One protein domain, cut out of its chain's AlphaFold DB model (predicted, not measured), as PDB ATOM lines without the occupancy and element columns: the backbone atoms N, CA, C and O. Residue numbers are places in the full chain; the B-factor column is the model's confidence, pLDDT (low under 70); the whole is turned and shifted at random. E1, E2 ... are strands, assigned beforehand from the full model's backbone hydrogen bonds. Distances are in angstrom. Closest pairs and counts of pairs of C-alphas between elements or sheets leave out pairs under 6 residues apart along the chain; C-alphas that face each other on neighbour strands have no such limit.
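AT A GLANCE: This is residues 30 to 135 of the 219 residues of an uncharacterized protein of Pseudomonas lactis (UniProt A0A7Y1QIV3). Two small three-stranded sheets, E5-E4-E6 and E1-E8-E7, stand face to face as a sandwich, and a two-stranded hairpin, E2 and E3, sticks out from it as a long arm that draws the whole out along its longest axis. The arm comes off where E3 runs on into E4, a strand of one of the sheets. The printed part has 106 residues, with no named helix and eight named strands, E1 to E8 in order along the chain; the class is all strand, though only 43 residues are in named elements. The three sheets are antiparallel throughout. The whole is only just compact, close to loose, with a radius of gyration of the C-alphas of 15.2 A, and spans 49 by 30 by 29 A.

IN THESE COORDINATES: E4 is residues 70 to 76, 19.2 A long, from C-alpha 70 at (140.066, -1.919, 133.375). Beside it are E5, residues 81 to 83, and E6, residues 99 to 104, 16.3 A. The other sheet has E1, residues 31 to 33, beginning at C-alpha 31 at (153.167, -4.365, 139.494), E8, residues 117 to 121, 13.3 A, ending at C-alpha 121 at (148.817, -1.060, 141.902), and E7, residues 107 to 111, 13.2 A. The arm has E2, residues 50 to 56, 19.1 A, and E3, residues 62 to 68, 19.4 A.

HOW THE PARTS SIT: E4 is the inner strand of its sheet. It is antiparallel to E6 at 151 degrees, with N 73 and O 101 2.8 A apart, within hydrogen-bond range. E4 and E5 form a hairpin, with N 74 and O 83 2.8 A apart. Outside the named strands, residues 41 to 42 pair with residues 102 to 103 of E6, parallel. The facing parts of the two sheets are 10.3 A centre to centre, their best planes 38 degrees apart. The closest C-alphas of E6 and E8 are those of Ala 103 and Ala 119, 6.7 A. E7 and E8 form a hairpin, with N 108 and O 120 2.9 A apart; E1 is antiparallel to E8, with N 32 and O 119 2.8 A apart. E3 runs on into E4 across a break of 1 residue, at 52 degrees. E2 and E3 form a hairpin, with N 53 and O 65 2.8 A apart. E2 is apart from E5, E6, E7 and E8.

THE WHOLE: The C-alphas farthest apart are those of Tyr 59 and Asp 114, 50.6 A. The printed part has no cut. The links E1 to E2 and E5 to E6 are long. The mean pLDDT of the printed part is 81.3; it is under 70 at residue 37 and residues 54 to 60, 123 to 124 and 127 to 135.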
ATOM      1  N   ASP A  30     151.496  -6.384 142.771       82.19
ATOM      2  CA  ASP A  30     151.667  -4.947 142.999       82.19
ATOM      3  C   ASP A  30     152.197  -4.200 141.765       82.19
ATOM      4  O   ASP A  30     152.139  -2.972 141.713       82.19
ATOM      5  N   SER A  31     152.711  -4.920 140.766       86.75
ATOM      6  CA  SER A  31     153.167  -4.365 139.494       86.75
ATOM      7  C   SER A  31     152.971  -5.362 138.357       86.75
ATOM      8  O   SER A  31     153.307  -6.539 138.502       86.75
ATOM      9  N   ILE A  32     152.504  -4.879 137.212       90.12
ATOM     10  CA  ILE A  32     152.242  -5.652 136.000       90.12
ATOM     11  C   ILE A  32     153.050  -5.043 134.854       90.12
ATOM     12  O   ILE A  32     152.954  -3.847 134.567       90.12
ATOM     13  N   SER A  33     153.849  -5.878 134.187       88.44
ATOM     14  CA  SER A  33     154.556  -5.470 132.972       88.44
ATOM     15  C   SER A  33     153.539  -5.245 131.866       88.44
ATOM     16  O   SER A  33     152.717  -6.117 131.590       88.44
ATOM     17  N   CYS A  34     153.639  -4.120 131.170       88.00
ATOM     18  CA  CYS A  34     152.826  -3.889 129.988       88.00
ATOM     19  C   CYS A  34     153.314  -4.775 128.828       88.00
ATOM     20  O   CYS A  34     154.513  -4.878 128.566       88.00
ATOM     21  N   THR A  35     152.387  -5.439 128.139       81.44
ATOM     22  CA  THR A  35     152.642  -6.390 127.044       81.44
ATOM     23  C   THR A  35     151.836  -6.026 125.785       81.44
ATOM     24  O   THR A  35     151.171  -4.986 125.730       81.44
ATOM     25  N   GLY A  36     151.929  -6.853 124.737       73.50
ATOM     26  CA  GLY A  36     151.213  -6.679 123.469       73.50
ATOM     27  C   GLY A  36     152.033  -5.983 122.369       73.50
ATOM     28  O   GLY A  36     153.199  -5.656 122.584       73.50
ATOM     29  N   PRO A  37     151.438  -5.725 121.183       63.25
ATOM     30  CA  PRO A  37     152.150  -5.223 119.996       63.25
ATOM     31  C   PRO A  37     152.864  -3.880 120.197       63.25
ATOM     32  O   PRO A  37     153.753  -3.536 119.426       63.25
ATOM     33  N   ASN A  38     152.477  -3.131 121.234       75.44
ATOM     34  CA  ASN A  38     153.062  -1.845 121.602       75.44
ATOM     35  C   ASN A  38     153.437  -1.758 123.094       75.44
ATOM     36  O   ASN A  38     153.644  -0.649 123.579       75.44
ATOM     37  N   ASN A  39     153.495  -2.886 123.818       79.44
ATOM     38  CA  ASN A  39     153.704  -2.922 125.274       79.44
ATOM     39  C   ASN A  39     152.767  -1.969 126.034       79.44
ATOM     40  O   ASN A  39     153.205  -1.203 126.886       79.44
ATOM     41  N   ASN A  40     151.483  -1.972 125.677       87.56
ATOM     42  CA  ASN A  40     150.502  -1.012 126.176       87.56
ATOM     43  C   ASN A  40     149.281  -1.664 126.844       87.56
ATOM     44  O   ASN A  40     148.340  -0.971 127.218       87.56
ATOM     45  N   VAL A  41     149.286  -2.987 127.003       91.12
ATOM     46  CA  VAL A  41     148.269  -3.718 127.764       91.12
ATOM     47  C   VAL A  41     148.910  -4.219 129.050       91.12
ATOM     48  O   VAL A  41     149.763  -5.101 129.018       91.12
ATOM     49  N   CYS A  42     148.533  -3.623 130.174       91.25
ATOM     50  CA  CYS A  42     149.109  -3.861 131.494       91.25
ATOM     51  C   CYS A  42     148.064  -4.522 132.406       91.25
ATOM     52  O   CYS A  42     147.695  -3.999 133.457       91.25
ATOM     53  N   THR A  43     147.544  -5.659 131.954       88.38
ATOM     54  CA  THR A  43     146.581  -6.492 132.680       88.38
ATOM     55  C   THR A  43     147.154  -7.894 132.872       88.38
ATOM     56  O   THR A  43     148.172  -8.250 132.275       88.38
ATOM     57  N   ASP A  44     146.514  -8.695 133.718       85.00
ATOM     58  CA  ASP A  44     146.851 -10.103 133.903       85.00
ATOM     59  C   ASP A  44     145.587 -10.974 133.968       85.00
ATOM     60  O   ASP A  44     144.465 -10.474 133.930       85.00
ATOM     61  N   THR A  45     145.770 -12.292 134.061       83.25
ATOM     62  CA  THR A  45     144.666 -13.262 134.138       83.25
ATOM     63  C   THR A  45     144.185 -13.526 135.569       83.25
ATOM     64  O   THR A  45     143.391 -14.442 135.780       83.25
ATOM     65  N   THR A  46     144.699 -12.808 136.573       80.69
ATOM     66  CA  THR A  46     144.318 -12.999 137.987       80.69
ATOM     67  C   THR A  46     142.996 -12.321 138.328       80.69
ATOM     68  O   THR A  46     142.368 -12.670 139.330       80.69
ATOM     69  N   ARG A  47     142.552 -11.380 137.486       81.56
ATOM     70  CA  ARG A  47     141.294 -10.647 137.638       81.56
ATOM     71  C   ARG A  47     140.380 -10.846 136.435       81.56
ATOM     72  O   ARG A  47     140.870 -10.970 135.316       81.56
ATOM     73  N   PRO A  48     139.054 -10.853 136.652       83.62
ATOM     74  CA  PRO A  48     138.101 -10.842 135.557       83.62
ATOM     75  C   PRO A  48     138.084  -9.482 134.849       83.62
ATOM     76  O   PRO A  48     138.360  -8.440 135.450       83.62
ATOM     77  N   ASP A  49     137.684  -9.503 133.581       84.94
ATOM     78  CA  ASP A  49     137.486  -8.309 132.750       84.94
ATOM     79  C   ASP A  49     136.379  -7.395 133.295       84.94
ATOM     80  O   ASP A  49     136.477  -6.174 133.196       84.94
ATOM     81  N   ASP A  50     135.373  -7.985 133.946       85.12
ATOM     82  CA  ASP A  50     134.295  -7.279 134.627       85.12
ATOM     83  C   ASP A  50     134.199  -7.687 136.099       85.12
ATOM     84  O   ASP A  50     134.381  -8.849 136.465       85.12
ATOM     85  N   ILE A  51     133.818  -6.733 136.942       78.94
ATOM     86  CA  ILE A  51     133.496  -6.934 138.352       78.94
ATOM     87  C   ILE A  51     132.035  -6.583 138.620       78.94
ATOM     88  O   ILE A  51     131.439  -5.745 137.945       78.94
ATOM     89  N   VAL A  52     131.449  -7.216 139.634       78.19
ATOM     90  CA  VAL A  52     130.110  -6.858 140.107       78.19
ATOM     91  C   VAL A  52     130.250  -5.888 141.271       78.19
ATOM     92  O   VAL A  52     130.737  -6.250 142.341       78.19
ATOM     93  N   VAL A  53     129.800  -4.656 141.060       70.94
ATOM     94  CA  VAL A  53     129.833  -3.573 142.039       70.94
ATOM     95  C   VAL A  53     128.486  -3.468 142.739       70.94
ATOM     96  O   VAL A  53     127.432  -3.427 142.099       70.94
ATOM     97  N   GLN A  54     128.523  -3.421 144.069       68.81
ATOM     98  CA  GLN A  54     127.350  -3.161 144.890       68.81
ATOM     99  C   GLN A  54     127.199  -1.658 145.133       68.81
ATOM    100  O   GLN A  54     128.016  -1.035 145.805       68.81
ATOM    101  N   TYR A  55     126.101  -1.099 144.646       60.78
ATOM    102  CA  TYR A  55     125.675   0.266 144.909       60.78
ATOM    103  C   TYR A  55     124.608   0.279 145.994       60.78
ATOM    104  O   TYR A  55     123.693  -0.544 145.991       60.78
ATOM    105  N   LYS A  56     124.701   1.235 146.915       61.53
ATOM    106  CA  LYS A  56     123.668   1.503 147.914       61.53
ATOM    107  C   LYS A  56     123.220   2.949 147.769       61.53
ATOM    108  O   LYS A  56     124.049   3.854 147.834       61.53
ATOM    109  N   ASP A  57     121.931   3.163 147.530       62.06
ATOM    110  CA  ASP A  57     121.383   4.512 147.418       62.06
ATOM    111  C   ASP A  57     121.161   5.165 148.794       62.06
ATOM    112  O   ASP A  57     121.328   4.542 149.848       62.06
ATOM    113  N   ALA A  58     120.764   6.441 148.784       58.06
ATOM    114  CA  ALA A  58     120.512   7.225 149.994       58.06
ATOM    115  C   ALA A  58     119.387   6.657 150.886       58.06
ATOM    116  O   ALA A  58     119.309   6.996 152.066       58.06
ATOM    117  N   TYR A  59     118.532   5.786 150.345       69.38
ATOM    118  CA  TYR A  59     117.434   5.124 151.053       69.38
ATOM    119  C   TYR A  59     117.812   3.712 151.521       69.38
ATOM    120  O   TYR A  59     116.987   2.989 152.079       69.38
ATOM    121  N   GLY A  60     119.067   3.313 151.307       62.94
ATOM    122  CA  GLY A  60     119.595   2.014 151.679       62.94
ATOM    123  C   GLY A  60     119.224   0.885 150.723       62.94
ATOM    124  O   GLY A  60     119.524  -0.272 151.031       62.94
ATOM    125  N   LYS A  61     118.617   1.191 149.570       70.12
ATOM    126  CA  LYS A  61     118.349   0.199 148.532       70.12
ATOM    127  C   LYS A  61     119.665  -0.206 147.887       70.12
ATOM    128  O   LYS A  61     120.465   0.634 147.483       70.12
ATOM    129  N   VAL A  62     119.854  -1.512 147.780       74.69
ATOM    130  CA  VAL A  62     121.046  -2.116 147.200       74.69
ATOM    131  C   VAL A  62     120.771  -2.509 145.750       74.69
ATOM    132  O   VAL A  62     119.758  -3.145 145.458       74.69
ATOM    133  N   THR A  63     121.684  -2.161 144.850       75.38
ATOM    134  CA  THR A  63     121.697  -2.596 143.449       75.38
ATOM    135  C   THR A  63     123.066  -3.160 143.095       75.38
ATOM    136  O   THR A  63     124.080  -2.663 143.569       75.38
ATOM    137  N   MET A  64     123.099  -4.190 142.256       76.50
ATOM    138  CA  MET A  64     124.339  -4.775 141.742       76.50
ATOM    139  C   MET A  64     124.480  -4.390 140.273       76.50
ATOM    140  O   MET A  64     123.509  -4.501 139.525       76.50
ATOM    141  N   GLN A  65     125.664  -3.953 139.863       75.50
ATOM    142  CA  GLN A  65     125.949  -3.584 138.481       75.50
ATOM    143  C   GLN A  65     127.274  -4.201 138.041       75.50
ATOM    144  O   GLN A  65     128.231  -4.237 138.805       75.50
ATOM    145  N   GLN A  66     127.311  -4.707 136.811       81.12
ATOM    146  CA  GLN A  66     128.537  -5.196 136.194       81.12
ATOM    147  C   GLN A  66     129.300  -4.015 135.592       81.12
ATOM    148  O   GLN A  66     128.718  -3.207 134.866       81.12
ATOM    149  N   GLU A  67     130.587  -3.916 135.906       80.88
ATOM    150  CA  GLU A  67     131.466  -2.861 135.416       80.88
ATOM    151  C   GLU A  67     132.814  -3.407 134.964       80.88
ATOM    152  O   GLU A  67     133.325  -4.327 135.603       80.88
ATOM    153  N   PRO A  68     133.444  -2.792 133.948       85.44
ATOM    154  CA  PRO A  68     134.780  -3.189 133.532       85.44
ATOM    155  C   PRO A  68     135.779  -2.949 134.666       85.44
ATOM    156  O   PRO A  68     135.726  -1.921 135.351       85.44
ATOM    157  N   SER A  69     136.707  -3.885 134.850       83.62
ATOM    158  CA  SER A  69     137.787  -3.797 135.839       83.62
ATOM    159  C   SER A  69     138.971  -2.960 135.350       83.62
ATOM    160  O   SER A  69     139.807  -2.537 136.149       83.62
ATOM    161  N   PHE A  70     139.029  -2.693 134.045       89.50
ATOM    162  CA  PHE A  70     140.066  -1.919 133.375       89.50
ATOM    163  C   PHE A  70     139.538  -0.611 132.792       89.50
ATOM    164  O   PHE A  70     138.336  -0.373 132.658       89.50
ATOM    165  N   GLU A  71     140.475   0.244 132.416       91.19
ATOM    166  CA  GLU A  71     140.211   1.504 131.743       91.19
ATOM    167  C   GLU A  71     141.375   1.912 130.839       91.19
ATOM    168  O   GLU A  71     142.438   1.286 130.828       91.19
ATOM    169  N   ILE A  72     141.155   2.977 130.067       94.12
ATOM    170  CA  ILE A  72     142.166   3.550 129.186       94.12
ATOM    171  C   ILE A  72     142.852   4.706 129.908       94.12
ATOM    172  O   ILE A  72     142.218   5.708 130.234       94.12
ATOM    173  N   ILE A  73     144.165   4.589 130.075       95.12
ATOM    174  CA  ILE A  73     145.035   5.643 130.586       95.12
ATOM    175  C   ILE A  73     145.782   6.254 129.399       95.12
ATOM    176  O   ILE A  73     146.523   5.571 128.695       95.12
ATOM    177  N   THR A  74     145.592   7.547 129.159       96.25
ATOM    178  CA  THR A  74     146.258   8.297 128.090       96.25
ATOM    179  C   THR A  74     147.437   9.075 128.657       96.25
ATOM    180  O   THR A  74     147.248   9.983 129.458       96.25
ATOM    181  N   CYS A  75     148.647   8.762 128.207       94.44
ATOM    182  CA  CYS A  75     149.859   9.502 128.530       94.44
ATOM    183  C   CYS A  75     150.158  10.535 127.451       94.44
ATOM    184  O   CYS A  75     150.224  10.206 126.266       94.44
ATOM    185  N   ILE A  76     150.310  11.785 127.881       92.62
ATOM    186  CA  ILE A  76     150.501  12.959 127.036       92.62
ATOM    187  C   ILE A  76     151.928  13.457 127.253       92.62
ATOM    188  O   ILE A  76     152.262  13.980 128.318       92.62
ATOM    189  N   ARG A  77     152.771  13.333 126.225       88.88
ATOM    190  CA  ARG A  77     154.217  13.577 126.324       88.88
ATOM    191  C   ARG A  77     154.547  14.997 126.767       88.88
ATOM    192  O   ARG A  77     155.431  15.195 127.587       88.88
ATOM    193  N   ILE A  78     153.869  15.998 126.202       87.62
ATOM    194  CA  ILE A  78     154.175  17.409 126.496       87.62
ATOM    195  C   ILE A  78     153.827  17.803 127.937       87.62
ATOM    196  O   ILE A  78     154.378  18.769 128.451       87.62
ATOM    197  N   LEU A  79     152.921  17.058 128.571       85.31
ATOM    198  CA  LEU A  79     152.529  17.281 129.957       85.31
ATOM    199  C   LEU A  79     153.340  16.428 130.935       85.31
ATOM    200  O   LEU A  79     153.229  16.669 132.127       85.31
ATOM    201  N   ASP A  80     154.111  15.452 130.439       88.62
ATOM    202  CA  ASP A  80     154.779  14.415 131.237       88.62
ATOM    203  C   ASP A  80     153.822  13.715 132.224       88.62
ATOM    204  O   ASP A  80     154.155  13.430 133.373       88.62
ATOM    205  N   LYS A  81     152.576  13.488 131.782       91.00
ATOM    206  CA  LYS A  81     151.480  12.991 132.623       91.00
ATOM    207  C   LYS A  81     150.613  11.985 131.884       91.00
ATOM    208  O   LYS A  81     150.325  12.133 130.696       91.00
ATOM    209  N   CYS A  82     150.152  10.990 132.622       92.56
ATOM    210  CA  CYS A  82     149.110  10.060 132.234       92.56
ATOM    211  C   CYS A  82     147.804  10.446 132.914       92.56
ATOM    212  O   CYS A  82     147.807  10.804 134.088       92.56
ATOM    213  N   ILE A  83     146.697  10.367 132.184       92.56
ATOM    214  CA  ILE A  83     145.363  10.695 132.678       92.56
ATOM    215  C   ILE A  83     144.335   9.648 132.260       92.56
ATOM    216  O   ILE A  83     144.499   8.995 131.231       92.56
ATOM    217  N   ASP A  84     143.268   9.492 133.036       89.94
ATOM    218  CA  ASP A  84     142.103   8.711 132.607       89.94
ATOM    219  C   ASP A  84     141.117   9.536 131.762       89.94
ATOM    220  O   ASP A  84     141.367  10.696 131.418       89.94
ATOM    221  N   ASN A  85     139.987   8.922 131.403       87.19
ATOM    222  CA  ASN A  85     138.925   9.570 130.630       87.19
ATOM    223  C   ASN A  85     138.315  10.788 131.344       87.19
ATOM    224  O   ASN A  85     137.898  11.733 130.674       87.19
ATOM    225  N   ASP A  86     138.314  10.788 132.677       83.25
ATOM    226  CA  ASP A  86     137.824  11.887 133.512       83.25
ATOM    227  C   ASP A  86     138.915  12.932 133.796       83.25
ATOM    228  O   ASP A  86     138.690  13.895 134.528       83.25
ATOM    229  N   ARG A  87     140.087  12.782 133.164       84.12
ATOM    230  CA  ARG A  87     141.275  13.633 133.301       84.12
ATOM    231  C   ARG A  87     141.934  13.595 134.678       84.12
ATOM    232  O   ARG A  87     142.714  14.495 134.988       84.12
ATOM    233  N   ASN A  88     141.682  12.563 135.480       84.31
ATOM    234  CA  ASN A  88     142.426  12.376 136.721       84.31
ATOM    235  C   ASN A  88     143.861  11.979 136.406       84.31
ATOM    236  O   ASN A  88     144.085  11.204 135.478       84.31
ATOM    237  N   TYR A  89     144.811  12.428 137.222       86.31
ATOM    238  CA  TYR A  89     146.191  11.952 137.151       86.31
ATOM    239  C   TYR A  89     146.290  10.430 137.347       86.31
ATOM    240  O   TYR A  89     145.649   9.861 138.234       86.31
ATOM    241  N   ARG A  90     147.112   9.780 136.514       89.56
ATOM    242  CA  ARG A  90     147.346   8.326 136.431       89.56
ATOM    243  C   ARG A  90     148.807   7.950 136.223       89.56
ATOM    244  O   ARG A  90     149.097   6.880 135.685       89.56
ATOM    245  N   GLY A  91     149.716   8.807 136.672       90.00
ATOM    246  CA  GLY A  91     151.153   8.572 136.609       90.00
ATOM    247  C   GLY A  91     151.817   9.271 135.424       90.00
ATOM    248  O   GLY A  91     151.368  10.335 135.002       90.00
ATOM    249  N   LYS A  92     152.883   8.683 134.882       91.06
ATOM    250  CA  LYS A  92     153.613   9.195 133.710       91.06
ATOM    251  C   LYS A  92     154.229   8.056 132.908       91.06
ATOM    252  O   LYS A  92     154.270   6.921 133.369       91.06
ATOM    253  N   SER A  93     154.705   8.353 131.708       91.31
ATOM    254  CA  SER A  93     155.303   7.357 130.826       91.31
ATOM    255  C   SER A  93     156.608   7.882 130.249       91.31
ATOM    256  O   SER A  93     156.700   9.044 129.862       91.31
ATOM    257  N   ILE A  94     157.613   7.012 130.163       88.06
ATOM    258  CA  ILE A  94     158.877   7.302 129.461       88.06
ATOM    259  C   ILE A  94     158.758   7.136 127.949       88.06
ATOM    260  O   ILE A  94     159.698   7.441 127.208       88.06
ATOM    261  N   THR A  95     157.618   6.653 127.465       84.38
ATOM    262  CA  THR A  95     157.351   6.566 126.038       84.38
ATOM    263  C   THR A  95     157.394   7.981 125.459       84.38
ATOM    264  O   THR A  95     156.555   8.824 125.755       84.38
ATOM    265  N   GLY A  96     158.393   8.261 124.616       85.25
ATOM    266  CA  GLY A  96     158.657   9.587 124.035       85.25
ATOM    267  C   GLY A  96     157.614  10.081 123.020       85.25
ATOM    268  O   GLY A  96     157.955  10.831 122.107       85.25
ATOM    269  N   ARG A  97     156.358   9.643 123.137       90.50
ATOM    270  CA  ARG A  97     155.193   9.993 122.317       90.50
ATOM    271  C   ARG A  97     153.923   9.819 123.144       90.50
ATOM    272  O   ARG A  97     153.925   9.085 124.125       90.50
ATOM    273  N   ASP A  98     152.833  10.420 122.687       92.81
ATOM    274  CA  ASP A  98     151.528  10.150 123.282       92.81
ATOM    275  C   ASP A  98     151.178   8.665 123.108       92.81
ATOM    276  O   ASP A  98     151.352   8.084 122.029       92.81
ATOM    277  N   VAL A  99     150.714   8.033 124.181       93.75
ATOM    278  CA  VAL A  99     150.461   6.589 124.233       93.75
ATOM    279  C   VAL A  99     149.245   6.298 125.103       93.75
ATOM    280  O   VAL A  99     148.938   7.032 126.038       93.75
ATOM    281  N   LYS A 100     148.517   5.232 124.770       95.50
ATOM    282  CA  LYS A 100     147.353   4.772 125.528       95.50
ATOM    283  C   LYS A 100     147.622   3.395 126.099       95.50
ATOM    284  O   LYS A 100     147.902   2.472 125.328       95.50
ATOM    285  N   TYR A 101     147.479   3.275 127.409       95.31
ATOM    286  CA  TYR A 101     147.562   2.026 128.145       95.31
ATOM    287  C   TYR A 101     146.173   1.516 128.500       95.31
ATOM    288  O   TYR A 101     145.277   2.302 128.801       95.31
ATOM    289  N   VAL A 102     146.013   0.198 128.492       94.06
ATOM    290  CA  VAL A 102     144.894  -0.484 129.144       94.06
ATOM    291  C   VAL A 102     145.425  -1.068 130.443       94.06
ATOM    292  O   VAL A 102     146.348  -1.880 130.408       94.06
ATOM    293  N   ALA A 103     144.874  -0.643 131.575       92.56
ATOM    294  CA  ALA A 103     145.283  -1.101 132.901       92.56
ATOM    295  C   ALA A 103     144.063  -1.238 133.815       92.56
ATOM    296  O   ALA A 103     143.003  -0.674 133.528       92.56
ATOM    297  N   PHE A 104     144.206  -1.974 134.917       88.69
ATOM    298  CA  PHE A 104     143.156  -2.051 135.932       88.69
ATOM    299  C   PHE A 104     142.859  -0.672 136.540       88.69
ATOM    300  O   PHE A 104     143.739   0.187 136.651       88.69
ATOM    301  N   LYS A 105     141.604  -0.456 136.943       85.00
ATOM    302  CA  LYS A 105     141.132   0.840 137.452       85.00
ATOM    303  C   LYS A 105     141.855   1.301 138.722       85.00
ATOM    304  O   LYS A 105     142.064   2.493 138.948       85.00
ATOM    305  N   ASP A 106     142.294   0.348 139.533       80.69
ATOM    306  CA  ASP A 106     143.116   0.550 140.724       80.69
ATOM    307  C   ASP A 106     144.625   0.553 140.423       80.69
ATOM    308  O   ASP A 106     145.404   0.341 141.343       80.69
ATOM    309  N   PHE A 107     145.061   0.779 139.177       87.75
ATOM    310  CA  PHE A 107     146.478   0.874 138.797       87.75
ATOM    311  C   PHE A 107     146.812   2.226 138.141       87.75
ATOM    312  O   PHE A 107     145.943   2.928 137.608       87.75
ATOM    313  N   TYR A 108     148.097   2.582 138.152       89.38
ATOM    314  CA  TYR A 108     148.672   3.755 137.487       89.38
ATOM    315  C   TYR A 108     149.883   3.360 136.634       89.38
ATOM    316  O   TYR A 108     150.498   2.322 136.874       89.38
ATOM    317  N   ILE A 109     150.231   4.178 135.638       93.06
ATOM    318  CA  ILE A 109     151.371   3.927 134.744       93.06
ATOM    319  C   ILE A 109     152.599   4.679 135.247       93.06
ATOM    320  O   ILE A 109     152.514   5.869 135.544       93.06
ATOM    321  N   TYR A 110     153.743   4.005 135.340       90.44
ATOM    322  CA  TYR A 110     155.004   4.662 135.678       90.44
ATOM    323  C   TYR A 110     156.217   3.931 135.090       90.44
ATOM    324  O   TYR A 110     156.170   2.708 134.911       90.44
ATOM    325  N   PRO A 111     157.330   4.635 134.831       88.94
ATOM    326  CA  PRO A 111     158.571   3.995 134.413       88.94
ATOM    327  C   PRO A 111     159.130   3.027 135.470       88.94
ATOM    328  O   PRO A 111     159.223   3.345 136.656       88.94
ATOM    329  N   GLY A 112     159.526   1.836 135.038       85.75
ATOM    330  CA  GLY A 112     160.319   0.877 135.801       85.75
ATOM    331  C   GLY A 112     161.819   1.161 135.726       85.75
ATOM    332  O   GLY A 112     162.288   2.004 134.958       85.75
ATOM    333  N   GLY A 113     162.593   0.426 136.528       81.25
ATOM    334  CA  GLY A 113     164.055   0.555 136.573       81.25
ATOM    335  C   GLY A 113     164.746  -0.063 135.355       81.25
ATOM    336  O   GLY A 113     165.922   0.182 135.110       81.25
ATOM    337  N   ASP A 114     164.000  -0.846 134.579       80.62
ATOM    338  CA  ASP A 114     164.423  -1.515 133.354       80.62
ATOM    339  C   ASP A 114     164.229  -0.659 132.089       80.62
ATOM    340  O   ASP A 114     164.432  -1.147 130.975       80.62
ATOM    341  N   GLY A 115     163.833   0.608 132.243       81.81
ATOM    342  CA  GLY A 115     163.592   1.512 131.120       81.81
ATOM    343  C   GLY A 115     162.332   1.172 130.326       81.81
ATOM    344  O   GLY A 115     162.252   1.504 129.142       81.81
ATOM    345  N   LYS A 116     161.350   0.511 130.953       86.06
ATOM    346  CA  LYS A 116     160.020   0.253 130.382       86.06
ATOM    347  C   LYS A 116     158.929   0.868 131.245       86.06
ATOM    348  O   LYS A 116     159.139   1.106 132.426       86.06
ATOM    349  N   ASP A 117     157.761   1.104 130.665       89.94
ATOM    350  CA  ASP A 117     156.579   1.489 131.435       89.94
ATOM    351  C   ASP A 117     155.914   0.252 132.059       89.94
ATOM    352  O   ASP A 117     155.796  -0.798 131.422       89.94
ATOM    353  N   TRP A 118     155.475   0.397 133.306       92.25
ATOM    354  CA  TRP A 118     154.784  -0.624 134.090       92.25
ATOM    355  C   TRP A 118     153.468  -0.064 134.626       92.25
ATOM    356  O   TRP A 118     153.359   1.137 134.881       92.25
ATOM    357  N   ALA A 119     152.486  -0.939 134.842       92.12
ATOM    358  CA  ALA A 119     151.325  -0.599 135.651       92.12
ATOM    359  C   ALA A 119     151.577  -1.024 137.094       92.12
ATOM    360  O   ALA A 119     151.832  -2.195 137.364       92.12
ATOM    361  N   TYR A 120     151.476  -0.091 138.027       85.69
ATOM    362  CA  TYR A 120     151.622  -0.350 139.452       85.69
ATOM    363  C   TYR A 120     150.269  -0.240 140.127       85.69
ATOM    364  O   TYR A 120     149.468   0.637 139.791       85.69
ATOM    365  N   LYS A 121     150.017  -1.129 141.084       83.38
ATOM    366  CA  LYS A 121     148.817  -1.060 141.902       83.38
ATOM    367  C   LYS A 121     148.824   0.263 142.651       83.38
ATOM    368  O   LYS A 121     149.857   0.712 143.147       83.38
ATOM    369  N   ASN A 122     147.668   0.897 142.751       74.62
ATOM    370  CA  ASN A 122     147.503   2.088 143.554       74.62
ATOM    371  C   ASN A 122     147.858   1.738 145.000       74.62
ATOM    372  O   ASN A 122     147.139   1.043 145.710       74.62
ATOM    373  N   GLY A 123     149.024   2.205 145.397       68.19
ATOM    374  CA  GLY A 123     149.630   1.999 146.687       68.19
ATOM    375  C   GLY A 123     151.113   1.772 146.579       68.19
ATOM    376  O   GLY A 123     151.891   2.209 147.416       68.19
ATOM    377  N   THR A 124     151.526   1.137 145.502       69.38
ATOM    378  CA  THR A 124     152.804   0.457 145.437       69.38
ATOM    379  C   THR A 124     153.682   1.068 144.358       69.38
ATOM    380  O   THR A 124     153.232   1.844 143.517       69.38
ATOM    381  N   GLY A 125     154.964   0.719 144.361       71.75
ATOM    382  CA  GLY A 125     155.894   1.188 143.339       71.75
ATOM    383  C   GLY A 125     156.384   2.633 143.535       71.75
ATOM    384  O   GLY A 125     156.234   3.202 144.621       71.75
ATOM    385  N   PRO A 126     157.012   3.216 142.498       72.00
ATOM    386  CA  PRO A 126     157.865   4.401 142.620       72.00
ATOM    387  C   PRO A 126     157.202   5.655 143.172       72.00
ATOM    388  O   PRO A 126     157.813   6.356 143.977       72.00
ATOM    389  N   LEU A 127     155.951   5.931 142.793       69.06
ATOM    390  CA  LEU A 127     155.244   7.115 143.286       69.06
ATOM    391  C   LEU A 127     154.981   7.059 144.801       69.06
ATOM    392  O   LEU A 127     154.673   8.083 145.406       69.06
ATOM    393  N   PHE A 128     155.136   5.885 145.428       58.22
ATOM    394  CA  PHE A 128     154.776   5.622 146.829       58.22
ATOM    395  C   PHE A 128     155.940   5.124 147.667       58.22
ATOM    396  O   PHE A 128     155.770   4.360 148.620       58.22
ATOM    397  N   GLY A 129     157.146   5.555 147.286       54.38
ATOM    398  CA  GLY A 129     158.389   5.185 147.956       54.38
ATOM    399  C   GLY A 129     158.737   3.700 147.821       54.38
ATOM    400  O   GLY A 129     159.673   3.236 148.467       54.38
ATOM    401  N   GLY A 130     157.991   2.951 147.002       55.12
ATOM    402  CA  GLY A 130     158.306   1.580 146.636       55.12
ATOM    403  C   GLY A 130     159.426   1.535 145.600       55.12
ATOM    404  O   GLY A 130     159.627   2.473 144.828       55.12
ATOM    405  N   ALA A 131     160.163   0.427 145.565       55.16
ATOM    406  CA  ALA A 131     161.164   0.216 144.529       55.16
ATOM    407  C   ALA A 131     160.493   0.118 143.140       55.16
ATOM    408  O   ALA A 131     159.395  -0.437 143.030       55.16
ATOM    409  N   PRO A 132     161.137   0.624 142.073       56.53
ATOM    410  CA  PRO A 132     160.658   0.401 140.717       56.53
ATOM    411  C   PRO A 132     160.670  -1.090 140.372       56.53
ATOM    412  O   PRO A 132     161.545  -1.844 140.812       56.53
ATOM    413  N   ALA A 133     159.706  -1.507 139.553       59.03
ATOM    414  CA  ALA A 133     159.661  -2.854 139.008       59.03
ATOM    415  C   ALA A 133     160.968  -3.159 138.251       59.03
ATOM    416  O   ALA A 133     161.515  -2.299 137.554       59.03
ATOM    417  N   GLY A 134     161.487  -4.377 138.447       52.66
ATOM    418  CA  GLY A 134     162.759  -4.845 137.879       52.66
ATOM    419  C   GLY A 134     163.858  -5.172 138.899       52.66
ATOM    420  O   GLY A 134     164.817  -5.846 138.536       52.66
ATOM    421  N   ASN A 135     163.702  -4.795 140.176       47.53
ATOM    422  CA  ASN A 135     164.582  -5.237 141.266       47.53
ATOM    423  C   ASN A 135     163.838  -6.202 142.198       47.53
ATOM    424  O   ASN A 135     163.002  -5.797 143.002       47.53
TER     425      ASN A 135